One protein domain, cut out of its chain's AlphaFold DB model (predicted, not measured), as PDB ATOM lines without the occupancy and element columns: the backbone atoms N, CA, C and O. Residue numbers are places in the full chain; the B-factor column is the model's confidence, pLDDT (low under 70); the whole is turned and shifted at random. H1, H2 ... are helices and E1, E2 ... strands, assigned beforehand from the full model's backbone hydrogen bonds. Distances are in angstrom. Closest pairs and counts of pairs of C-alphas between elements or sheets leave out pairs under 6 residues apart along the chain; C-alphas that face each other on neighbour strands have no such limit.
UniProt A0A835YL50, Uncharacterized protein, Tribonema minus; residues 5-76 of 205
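Overview. This is residues 5 to 76 of the 205 residues of an uncharacterized protein of Tribonema minus (UniProt A0A835YL50). A twisted antiparallel sheet of four strands has its longest helix, H2, lying across one face, while H1 packs on H2 off the sheet and the short H3 only grazes the sheet near E3 and E4. Of the strands, E2, E3 and E4 form a meander, each the antiparallel neighbour of the one before, and E1 adds an edge beside E2. The printed part has 72 residues, with three named helices and four named strands along the chain as H1 E1 H2 H3 E2 E3 E4; the sheet's order is E1 E2 E3 E4 and the class is mixed. It is compact, with a radius of gyration of the C-alphas of 11.5 A, and rounded, spanning 30 by 27 by 23 A.

Arrangement. Begin with the inner strands E2, residues 49 to 54, and E3, residues 61 to 66, an antiparallel hairpin where N 64 and O 51 are 2.8 A apart, within hydrogen-bond range. At one edge look for E1, residues 17 to 19, antiparallel to E2, with N 19 and O 50 at 2.8 A. At the other edge E4, residues 72 to 75, forms a hairpin with E3, with N 73 and O 65 at 2.9 A. The sheet is only just strongly twisted, its C-alphas lying up to 4.3 A off the best plane. H2, residues 24 to 33, is on the sheet at a height of 9.1 A, two layers with the helix on one face. It lies over E2, running across the strands at 77 degrees to E2 on the local plane; the closest C-alphas of the two, Tyr 26 and Phe 50, are 7.0 A apart. H1, residues 5 to 13, is not on the sheet but touches H2, its closest C-alphas being Arg 7 and Val 32 at 6.4 A, with a steep tilt of 47 degrees, opposite ways. H3, residues 39 to 43, only grazes the sheet; its closest C-alphas to E4 are Lys 42 and Thr 73, 7.0 A apart. In H1, H2 and H3 every O i to N i+4 pair is within hydrogen-bond range.

Along the chain. Find C-alpha 5 at (86.385, -33.010, 6.228), where H1 begins; it runs 12.4 A to C-alpha 13. H2 starts at C-alpha 24, (88.610, -47.009, 19.805), and runs 14.5 A. E2 measures 16.5 A, E3 15.3 A and E4 10.0 A; E4 ends at C-alpha 75, (97.514, -30.090, 20.080).

Size, cuts and confidence. The C-alphas of Asn 5 and Asp 69 are the two farthest apart, 33.9 A. The printed part has no cut; no link is long, and that from E2 to E3 is short, the others tight. Mean pLDDT of the printed part is 87.2, with residues 5 to 7 under 70.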
ATOM      1  N   ASN A   5      87.721 -33.312   5.711       64.88
ATOM      2  CA  ASN A   5      86.385 -33.010   6.228       64.88
ATOM      3  C   ASN A   5      85.830 -34.140   7.101       64.88
ATOM      4  O   ASN A   5      85.239 -33.855   8.140       64.88
ATOM      5  N   GLU A   6      86.060 -35.400   6.728       69.81
ATOM      6  CA  GLU A   6      85.653 -36.559   7.530       69.81
ATOM      7  C   GLU A   6      86.413 -36.616   8.857       69.81
ATOM      8  O   GLU A   6      85.806 -36.859   9.895       69.81
ATOM      9  N   ARG A   7      87.708 -36.279   8.868       69.50
ATOM     10  CA  ARG A   7      88.492 -36.174  10.112       69.50
ATOM     11  C   ARG A   7      88.049 -35.015  11.003       69.50
ATOM     12  O   ARG A   7      88.032 -35.154  12.219       69.50
ATOM     13  N   ILE A   8      87.657 -33.877  10.423       72.50
ATOM     14  CA  ILE A   8      87.071 -32.760  11.188       72.50
ATOM     15  C   ILE A   8      85.714 -33.161  11.775       72.50
ATOM     16  O   ILE A   8      85.414 -32.793  12.911       72.50
ATOM     17  N   ALA A   9      84.884 -33.880  11.017       76.50
ATOM     18  CA  ALA A   9      83.599 -34.381  11.494       76.50
ATOM     19  C   ALA A   9      83.786 -35.399  12.629       76.50
ATOM     20  O   ALA A   9      83.157 -35.242  13.674       76.50
ATOM     21  N   LEU A  10      84.721 -36.341  12.466       76.88
ATOM     22  CA  LEU A  10      85.132 -37.292  13.499       76.88
ATOM     23  C   LEU A  10      85.645 -36.568  14.747       76.88
ATOM     24  O   LEU A  10      85.179 -36.817  15.853       76.88
ATOM     25  N   PHE A  11      86.534 -35.582  14.580       79.69
ATOM     26  CA  PHE A  11      87.002 -34.782  15.706       79.69
ATOM     27  C   PHE A  11      85.842 -34.113  16.437       79.69
ATOM     28  O   PHE A  11      85.862 -34.075  17.659       79.69
ATOM     29  N   LYS A  12      84.842 -33.576  15.728       80.75
ATOM     30  CA  LYS A  12      83.672 -32.926  16.340       80.75
ATOM     31  C   LYS A  12      82.736 -33.905  17.053       80.75
ATOM     32  O   LYS A  12      82.043 -33.464  17.966       80.75
ATOM     33  N   SER A  13      82.705 -35.182  16.673       84.19
ATOM     34  CA  SER A  13      81.821 -36.180  17.290       84.19
ATOM     35  C   SER A  13      82.373 -36.790  18.577       84.19
ATOM     36  O   SER A  13      81.595 -37.283  19.386       84.19
ATOM     37  N   ILE A  14      83.689 -36.745  18.803       88.06
ATOM     38  CA  ILE A  14      84.306 -37.277  20.031       88.06
ATOM     39  C   ILE A  14      83.818 -36.458  21.244       88.06
ATOM     40  O   ILE A  14      83.842 -35.239  21.167       88.06
ATOM     41  N   PRO A  15      83.337 -37.027  22.357       90.69
ATOM     42  CA  PRO A  15      82.899 -36.224  23.504       90.69
ATOM     43  C   PRO A  15      84.070 -35.564  24.262       90.69
ATOM     44  O   PRO A  15      85.231 -35.685  23.884       90.69
ATOM     45  N   ASN A  16      83.769 -34.796  25.311       93.06
ATOM     46  CA  ASN A  16      84.798 -34.435  26.289       93.06
ATOM     47  C   ASN A  16      85.066 -35.646  27.192       93.06
ATOM     48  O   ASN A  16      84.134 -36.387  27.510       93.06
ATOM     49  N   GLY A  17      86.310 -35.836  27.620       94.75
ATOM     50  CA  GLY A  17      86.684 -36.968  28.462       94.75
ATOM     51  C   GLY A  17      88.142 -37.387  28.324       94.75
ATOM     52  O   GLY A  17      88.915 -36.779  27.585       94.75
ATOM     53  N   ILE A  18      88.492 -38.445  29.055       96.38
ATOM     54  CA  ILE A  18      89.821 -39.061  29.069       96.38
ATOM     55  C   ILE A  18      89.800 -40.312  28.190       96.38
ATOM     56  O   ILE A  18      88.959 -41.193  28.368       96.38
ATOM     57  N   TYR A  19      90.764 -40.411  27.281       96.19
ATOM     58  CA  TYR A  19      90.896 -41.499  26.320       96.19
ATOM     59  C   TYR A  19      92.252 -42.160  26.488       96.19
ATOM     60  O   TYR A  19      93.284 -41.616  26.094       96.19
ATOM     61  N   ARG A  20      92.238 -43.342  27.100       95.12
ATOM     62  CA  ARG A  20      93.437 -44.142  27.352       95.12
ATOM     63  C   ARG A  20      93.794 -45.007  26.138       95.12
ATOM     64  O   ARG A  20      92.902 -45.298  25.327       95.12
ATOM     65  N   PRO A  21      95.061 -45.451  26.033       93.38
ATOM     66  CA  PRO A  21      95.484 -46.425  25.036       93.38
ATOM     67  C   PRO A  21      94.538 -47.632  24.960       93.38
ATOM     68  O   PRO A  21      93.915 -48.009  25.950       93.38
ATOM     69  N   ALA A  22      94.434 -48.227  23.769       85.75
ATOM     70  CA  ALA A  22      93.555 -49.358  23.441       85.75
ATOM     71  C   ALA A  22      92.036 -49.080  23.407       85.75
ATOM     72  O   ALA A  22      91.263 -49.990  23.107       85.75
ATOM     73  N   THR A  23      91.584 -47.841  23.622       90.62
ATOM     74  CA  THR A  23      90.199 -47.460  23.292       90.62
ATOM     75  C   THR A  23      90.065 -47.118  21.805       90.62
ATOM     76  O   THR A  23      90.995 -46.587  21.198       90.62
ATOM     77  N   VAL A  24      88.896 -47.384  21.207       87.56
ATOM     78  CA  VAL A  24      88.610 -47.009  19.805       87.56
ATOM     79  C   VAL A  24      88.834 -45.511  19.606       87.56
ATOM     80  O   VAL A  24      89.552 -45.102  18.701       87.56
ATOM     81  N   THR A  25      88.324 -44.700  20.529       89.31
ATOM     82  CA  THR A  25      88.456 -43.245  20.470       89.31
ATOM     83  C   THR A  25      89.894 -42.760  20.619       89.31
ATOM     84  O   THR A  25      90.272 -41.785  19.979       89.31
ATOM     85  N   TYR A  26      90.742 -43.445  21.391       92.31
ATOM     86  CA  TYR A  26      92.174 -43.139  21.411       92.31
ATOM     87  C   TYR A  26      92.813 -43.335  20.035       92.31
ATOM     88  O   TYR A  26      93.573 -42.476  19.589       92.31
ATOM     89  N   MET A  27      92.477 -44.426  19.341       87.81
ATOM     90  CA  MET A  27      92.983 -44.688  17.990       87.81
ATOM     91  C   MET A  27      92.456 -43.662  16.981       87.81
ATOM     92  O   MET A  27      93.209 -43.205  16.126       87.81
ATOM     93  N   GLU A  28      91.194 -43.247  17.110       85.94
ATOM     94  CA  GLU A  28      90.602 -42.178  16.295       85.94
ATOM     95  C   GLU A  28      91.318 -40.837  16.508       85.94
ATOM     96  O   GLU A  28      91.653 -40.155  15.542       85.94
ATOM     97  N   ILE A  29      91.603 -40.464  17.762       88.25
ATOM     98  CA  ILE A  29      92.370 -39.251  18.077       88.25
ATOM     99  C   ILE A  29      93.785 -39.362  17.507       88.25
ATOM    100  O   ILE A  29      94.257 -38.412  16.881       88.25
ATOM    101  N   MET A  30      94.439 -40.513  17.674       88.06
ATOM    102  CA  MET A  30      95.776 -40.762  17.141       88.06
ATOM    103  C   MET A  30      95.816 -40.603  15.618       88.06
ATOM    104  O   MET A  30      96.692 -39.901  15.114       88.06
ATOM    105  N   ASP A  31      94.839 -41.160  14.889       82.69
ATOM    106  CA  ASP A  31      94.749 -41.001  13.429       82.69
ATOM    107  C   ASP A  31      94.633 -39.529  13.016       82.69
ATOM    108  O   ASP A  31      95.207 -39.103  12.011       82.69
ATOM    109  N   VAL A  32      93.932 -38.727  13.820       78.94
ATOM    110  CA  VAL A  32      93.776 -37.294  13.570       78.94
ATOM    111  C   VAL A  32      95.073 -36.526  13.817       78.94
ATOM    112  O   VAL A  32      95.394 -35.642  13.017       78.94
ATOM    113  N   ILE A  33      95.804 -36.809  14.897       84.31
ATOM    114  CA  ILE A  33      96.932 -35.968  15.325       84.31
ATOM    115  C   ILE A  33      98.296 -36.424  14.805       84.31
ATOM    116  O   ILE A  33      99.193 -35.588  14.741       84.31
ATOM    117  N   GLN A  34      98.462 -37.688  14.398       83.44
ATOM    118  CA  GLN A  34      99.756 -38.231  13.948       83.44
ATOM    119  C   GLN A  34     100.344 -37.491  12.739       83.44
ATOM    120  O   GLN A  34     101.547 -37.497  12.510       83.44
ATOM    121  N   HIS A  35      99.493 -36.821  11.965       73.62
ATOM    122  CA  HIS A  35      99.898 -36.033  10.804       73.62
ATOM    123  C   HIS A  35     100.308 -34.594  11.154       73.62
ATOM    124  O   HIS A  35     100.702 -33.831  10.271       73.62
ATOM    125  N   HIS A  36     100.213 -34.202  12.427       76.44
ATOM    126  CA  HIS A  36     100.478 -32.840  12.847       76.44
ATOM    127  C   HIS A  36     101.965 -32.488  12.783       76.44
ATOM    128  O   HIS A  36     102.803 -33.247  13.247       76.44
ATOM    129  N   VAL A  37     102.299 -31.294  12.278       76.12
ATOM    130  CA  VAL A  37     103.695 -30.822  12.150       76.12
ATOM    131  C   VAL A  37     104.472 -30.880  13.469       76.12
ATOM    132  O   VAL A  37     105.639 -31.238  13.495       76.12
ATOM    133  N   SER A  38     103.809 -30.571  14.581       80.25
ATOM    134  CA  SER A  38     104.386 -30.694  15.923       80.25
ATOM    135  C   SER A  38     104.018 -32.003  16.636       80.25
ATOM    136  O   SER A  38     104.031 -32.022  17.862       80.25
ATOM    137  N   PHE A  39     103.561 -33.044  15.933       85.00
ATOM    138  CA  PHE A  39     103.220 -34.323  16.563       85.00
ATOM    139  C   PHE A  39     104.453 -34.903  17.248       85.00
ATOM    140  O   PHE A  39     104.463 -34.996  18.468       85.00
ATOM    141  N   GLU A  40     105.524 -35.151  16.487       85.00
ATOM    142  CA  GLU A  40     106.760 -35.755  17.001       85.00
ATOM    143  C   GLU A  40     107.312 -35.008  18.218       85.00
ATOM    144  O   GLU A  40     107.628 -35.619  19.236       85.00
ATOM    145  N   THR A  41     107.361 -33.674  18.159       87.19
ATOM    146  CA  THR A  41     107.869 -32.855  19.266       87.19
ATOM    147  C   THR A  41     106.947 -32.881  20.479       87.19
ATOM    148  O   THR A  41     107.423 -32.993  21.609       87.19
ATOM    149  N   LYS A  42     105.625 -32.826  20.274       89.44
ATOM    150  CA  LYS A  42     104.643 -32.861  21.365       89.44
ATOM    151  C   LYS A  42     104.416 -34.258  21.932       89.44
ATOM    152  O   LYS A  42     103.843 -34.350  23.004       89.44
ATOM    153  N   THR A  43     104.865 -35.323  21.272       92.06
ATOM    154  CA  THR A  43     104.734 -36.709  21.754       92.06
ATOM    155  C   THR A  43     106.067 -37.356  22.116       92.06
ATOM    156  O   THR A  43     106.076 -38.504  22.550       92.06
ATOM    157  N   ALA A  44     107.190 -36.640  21.991       89.56
ATOM    158  CA  ALA A  44     108.537 -37.155  22.265       89.56
ATOM    159  C   ALA A  44     108.697 -37.749  23.678       89.56
ATOM    160  O   ALA A  44     109.493 -38.660  23.886       89.56
ATOM    161  N   ARG A  45     107.916 -37.257  24.647       92.00
ATOM    162  CA  ARG A  45     107.901 -37.728  26.044       92.00
ATOM    163  C   ARG A  45     106.964 -38.922  26.285       92.00
ATOM    164  O   ARG A  45     106.738 -39.301  27.429       92.00
ATOM    165  N   GLY A  46     106.403 -39.503  25.226       93.62
ATOM    166  CA  GLY A  46     105.368 -40.531  25.308       93.62
ATOM    167  C   GLY A  46     103.979 -39.951  25.580       93.62
ATOM    168  O   GLY A  46     103.826 -38.769  25.891       93.62
ATOM    169  N   ILE A  47     102.952 -40.785  25.432       96.62
ATOM    170  CA  ILE A  47     101.545 -40.411  25.619       96.62
ATOM    171  C   ILE A  47     100.948 -41.381  26.631       96.62
ATOM    172  O   ILE A  47     100.846 -42.572  26.348       96.62
ATOM    173  N   GLU A  48     100.536 -40.864  27.782       97.25
ATOM    174  CA  GLU A  48      99.826 -41.627  28.812       97.25
ATOM    175  C   GLU A  48      98.337 -41.739  28.450       97.25
ATOM    176  O   GLU A  48      97.764 -42.828  28.447       97.25
ATOM    177  N   TYR A  49      97.706 -40.625  28.061       97.44
ATOM    178  CA  TYR A  49      96.355 -40.585  27.490       97.44
ATOM    179  C   TYR A  49      96.093 -39.264  26.755       97.44
ATOM    180  O   TYR A  49      96.870 -38.311  26.845       97.44
ATOM    181  N   PHE A  50      94.968 -39.197  26.041       96.62
ATOM    182  CA  PHE A  50      94.416 -37.937  25.547       96.62
ATOM    183  C   PHE A  50      93.290 -37.448  26.445       96.62
ATOM    184  O   PHE A  50      92.489 -38.244  26.934       96.62
ATOM    185  N   GLU A  51      93.181 -36.137  26.606       96.25
ATOM    186  CA  GLU A  51      92.042 -35.505  27.259       96.25
ATOM    187  C   GLU A  51      91.389 -34.487  26.321       96.25
ATOM    188  O   GLU A  51      92.041 -33.600  25.770       96.25
ATOM    189  N   MET A  52      90.079 -34.621  26.131       93.50
ATOM    190  CA  MET A  52      89.253 -33.655  25.413       93.50
ATOM    191  C   MET A  52      88.535 -32.783  26.434       93.50
ATOM    192  O   MET A  52      87.652 -33.263  27.150       93.50
ATOM    193  N   LYS A  53      88.886 -31.499  26.489       93.00
ATOM    194  CA  LYS A  53      88.278 -30.537  27.418       93.00
ATOM    195  C   LYS A  53      88.178 -29.134  26.809       93.00
ATOM    196  O   LYS A  53      88.868 -28.847  25.823       93.00
ATOM    197  N   PRO A  54      87.303 -28.259  27.344       90.56
ATOM    198  CA  PRO A  54      87.269 -26.850  26.964       90.56
ATOM    199  C   PRO A  54      88.644 -26.201  27.129       90.56
ATOM    200  O   PRO A  54      89.355 -26.475  28.096       90.56
ATOM    201  N   HIS A  55      89.019 -25.343  26.188       84.62
ATOM    202  CA  HIS A  55      90.241 -24.569  26.292       84.62
ATOM    203  C   HIS A  55      90.054 -23.492  27.373       84.62
ATOM    204  O   HIS A  55      89.068 -22.762  27.331       84.62
ATOM    205  N   PRO A  56      91.005 -23.290  28.301       78.88
ATOM    206  CA  PRO A  56      90.840 -22.369  29.437       78.88
ATOM    207  C   PRO A  56      90.738 -20.879  29.057       78.88
ATOM    208  O   PRO A  56      90.505 -20.034  29.911       78.88
ATOM    209  N   VAL A  57      90.941 -20.553  27.781       78.12
ATOM    210  CA  VAL A  57      91.052 -19.174  27.256       78.12
ATOM    211  C   VAL A  57      90.121 -18.935  26.070       78.12
ATOM    212  O   VAL A  57      89.696 -17.809  25.831       78.12
ATOM    213  N   TYR A  58      89.807 -19.978  25.303       74.62
ATOM    214  CA  TYR A  58      89.029 -19.857  24.077       74.62
ATOM    215  C   TYR A  58      87.725 -20.622  24.252       74.62
ATOM    216  O   TYR A  58      87.724 -21.697  24.842       74.62
ATOM    217  N   ASP A  59      86.637 -20.103  23.686       76.62
ATOM    218  CA  ASP A  59      85.323 -20.760  23.677       76.62
ATOM    219  C   ASP A  59      85.283 -21.914  22.656       76.62
ATOM    220  O   ASP A  59      84.551 -21.933  21.667       76.62
ATOM    221  N   ASN A  60      86.217 -22.845  22.812       80.38
ATOM    222  CA  ASN A  60      86.338 -24.054  22.025       80.38
ATOM    223  C   ASN A  60      86.918 -25.169  22.898       80.38
ATOM    224  O   ASN A  60      87.278 -24.963  24.051       80.38
ATOM    225  N   ARG A  61      87.001 -26.376  22.346       86.00
ATOM    226  CA  ARG A  61      87.640 -27.515  23.006       86.00
ATOM    227  C   ARG A  61      88.967 -27.865  22.348       86.00
ATOM    228  O   ARG A  61      89.106 -27.713  21.129       86.00
ATOM    229  N   GLY A  62      89.904 -28.355  23.150       87.88
ATOM    230  CA  GLY A  62      91.231 -28.790  22.727       87.88
ATOM    231  C   GLY A  62      91.442 -30.292  22.908       87.88
ATOM    232  O   GLY A  62      90.735 -30.934  23.683       87.88
ATOM    233  N   ILE A  63      92.427 -30.828  22.183       91.69
ATOM    234  CA  ILE A  63      93.025 -32.136  22.469       91.69
ATOM    235  C   ILE A  63      94.243 -31.861  23.337       91.69
ATOM    236  O   ILE A  63      95.122 -31.110  22.920       91.69
ATOM    237  N   TYR A  64      94.302 -32.469  24.509       94.81
ATOM    238  CA  TYR A  64      95.446 -32.397  25.403       94.81
ATOM    239  C   TYR A  64      96.152 -33.746  25.397       94.81
ATOM    240  O   TYR A  64      95.530 -34.786  25.603       94.81
ATOM    241  N   ILE A  65      97.448 -33.718  25.112       96.25
ATOM    242  CA  ILE A  65      98.350 -34.854  25.244       96.25
ATOM    243  C   ILE A  65      98.824 -34.841  26.689       96.25
ATOM    244  O   ILE A  65      99.482 -33.885  27.099       96.25
ATOM    245  N   VAL A  66      98.476 -35.874  27.452       97.44
ATOM    246  CA  VAL A  66      98.980 -36.044  28.813       97.44
ATOM    247  C   VAL A  66     100.128 -37.037  28.790       97.44
ATOM    248  O   VAL A  66     100.029 -38.115  28.197       97.44
ATOM    249  N   HIS A  67     101.234 -36.645  29.405       97.12
ATOM    250  CA  HIS A  67     102.469 -37.409  29.464       97.12
ATOM    251  C   HIS A  67     102.527 -38.293  30.720       97.12
ATOM    252  O   HIS A  67     101.827 -38.014  31.696       97.12
ATOM    253  N   PRO A  68     103.388 -39.328  30.745       96.62
ATOM    254  CA  PRO A  68     103.560 -40.182  31.927       96.62
ATOM    255  C   PRO A  68     104.025 -39.430  33.183       96.62
ATOM    256  O   PRO A  68     103.785 -39.883  34.298       96.62
ATOM    257  N   ASP A  69     104.670 -38.270  33.015       94.38
ATOM    258  CA  ASP A  69     105.083 -37.382  34.111       94.38
ATOM    259  C   ASP A  69     103.936 -36.509  34.665       94.38
ATOM    260  O   ASP A  69     104.148 -35.710  35.577       94.38
ATOM    261  N   GLY A  70     102.721 -36.648  34.123       92.38
ATOM    262  CA  GLY A  70     101.539 -35.873  34.499       92.38
ATOM    263  C   GLY A  70     101.475 -34.476  33.879       92.38
ATOM    264  O   GLY A  70     100.486 -33.772  34.084       92.38
ATOM    265  N   THR A  71     102.485 -34.056  33.111       94.50
ATOM    266  CA  THR A  71     102.423 -32.794  32.366       94.50
ATOM    267  C   THR A  71     101.510 -32.924  31.152       94.50
ATOM    268  O   THR A  71     101.354 -34.001  30.573       94.50
ATOM    269  N   GLU A  72     100.913 -31.807  30.739       93.94
ATOM    270  CA  GLU A  72     100.035 -31.760  29.572       93.94
ATOM    271  C   GLU A  72     100.524 -30.767  28.520       93.94
ATOM    272  O   GLU A  72     101.201 -29.778  28.809       93.94
ATOM    273  N   THR A  73     100.192 -31.031  27.260       93.75
ATOM    274  CA  THR A  73     100.412 -30.102  26.148       93.75
ATOM    275  C   THR A  73      99.248 -30.200  25.172       93.75
ATOM    276  O   THR A  73      98.824 -31.291  24.801       93.75
ATOM    277  N   ASP A  74      98.707 -29.062  24.744       91.69
ATOM    278  CA  ASP A  74      97.609 -29.031  23.780       91.69
ATOM    279  C   ASP A  74      98.094 -29.421  22.372       91.69
ATOM    280  O   ASP A  74      99.254 -29.220  22.023       91.69
ATOM    281  N   ILE A  75      97.223 -29.930  21.506       86.38
ATOM    282  CA  ILE A  75      97.514 -30.090  20.080       86.38
ATOM    283  C   ILE A  75      96.301 -29.697  19.238       86.38
ATOM    284  O   ILE A  75      95.161 -30.094  19.483       86.38
ATOM    285  N   SER A  76      96.541 -28.866  18.223       82.12
ATOM    286  CA  SER A  76      95.466 -28.324  17.398       82.12
ATOM    287  C   SER A  76      95.183 -29.234  16.212       82.12
ATOM    288  O   SER A  76      95.934 -29.243  15.243       82.12
TER     289      SER A  76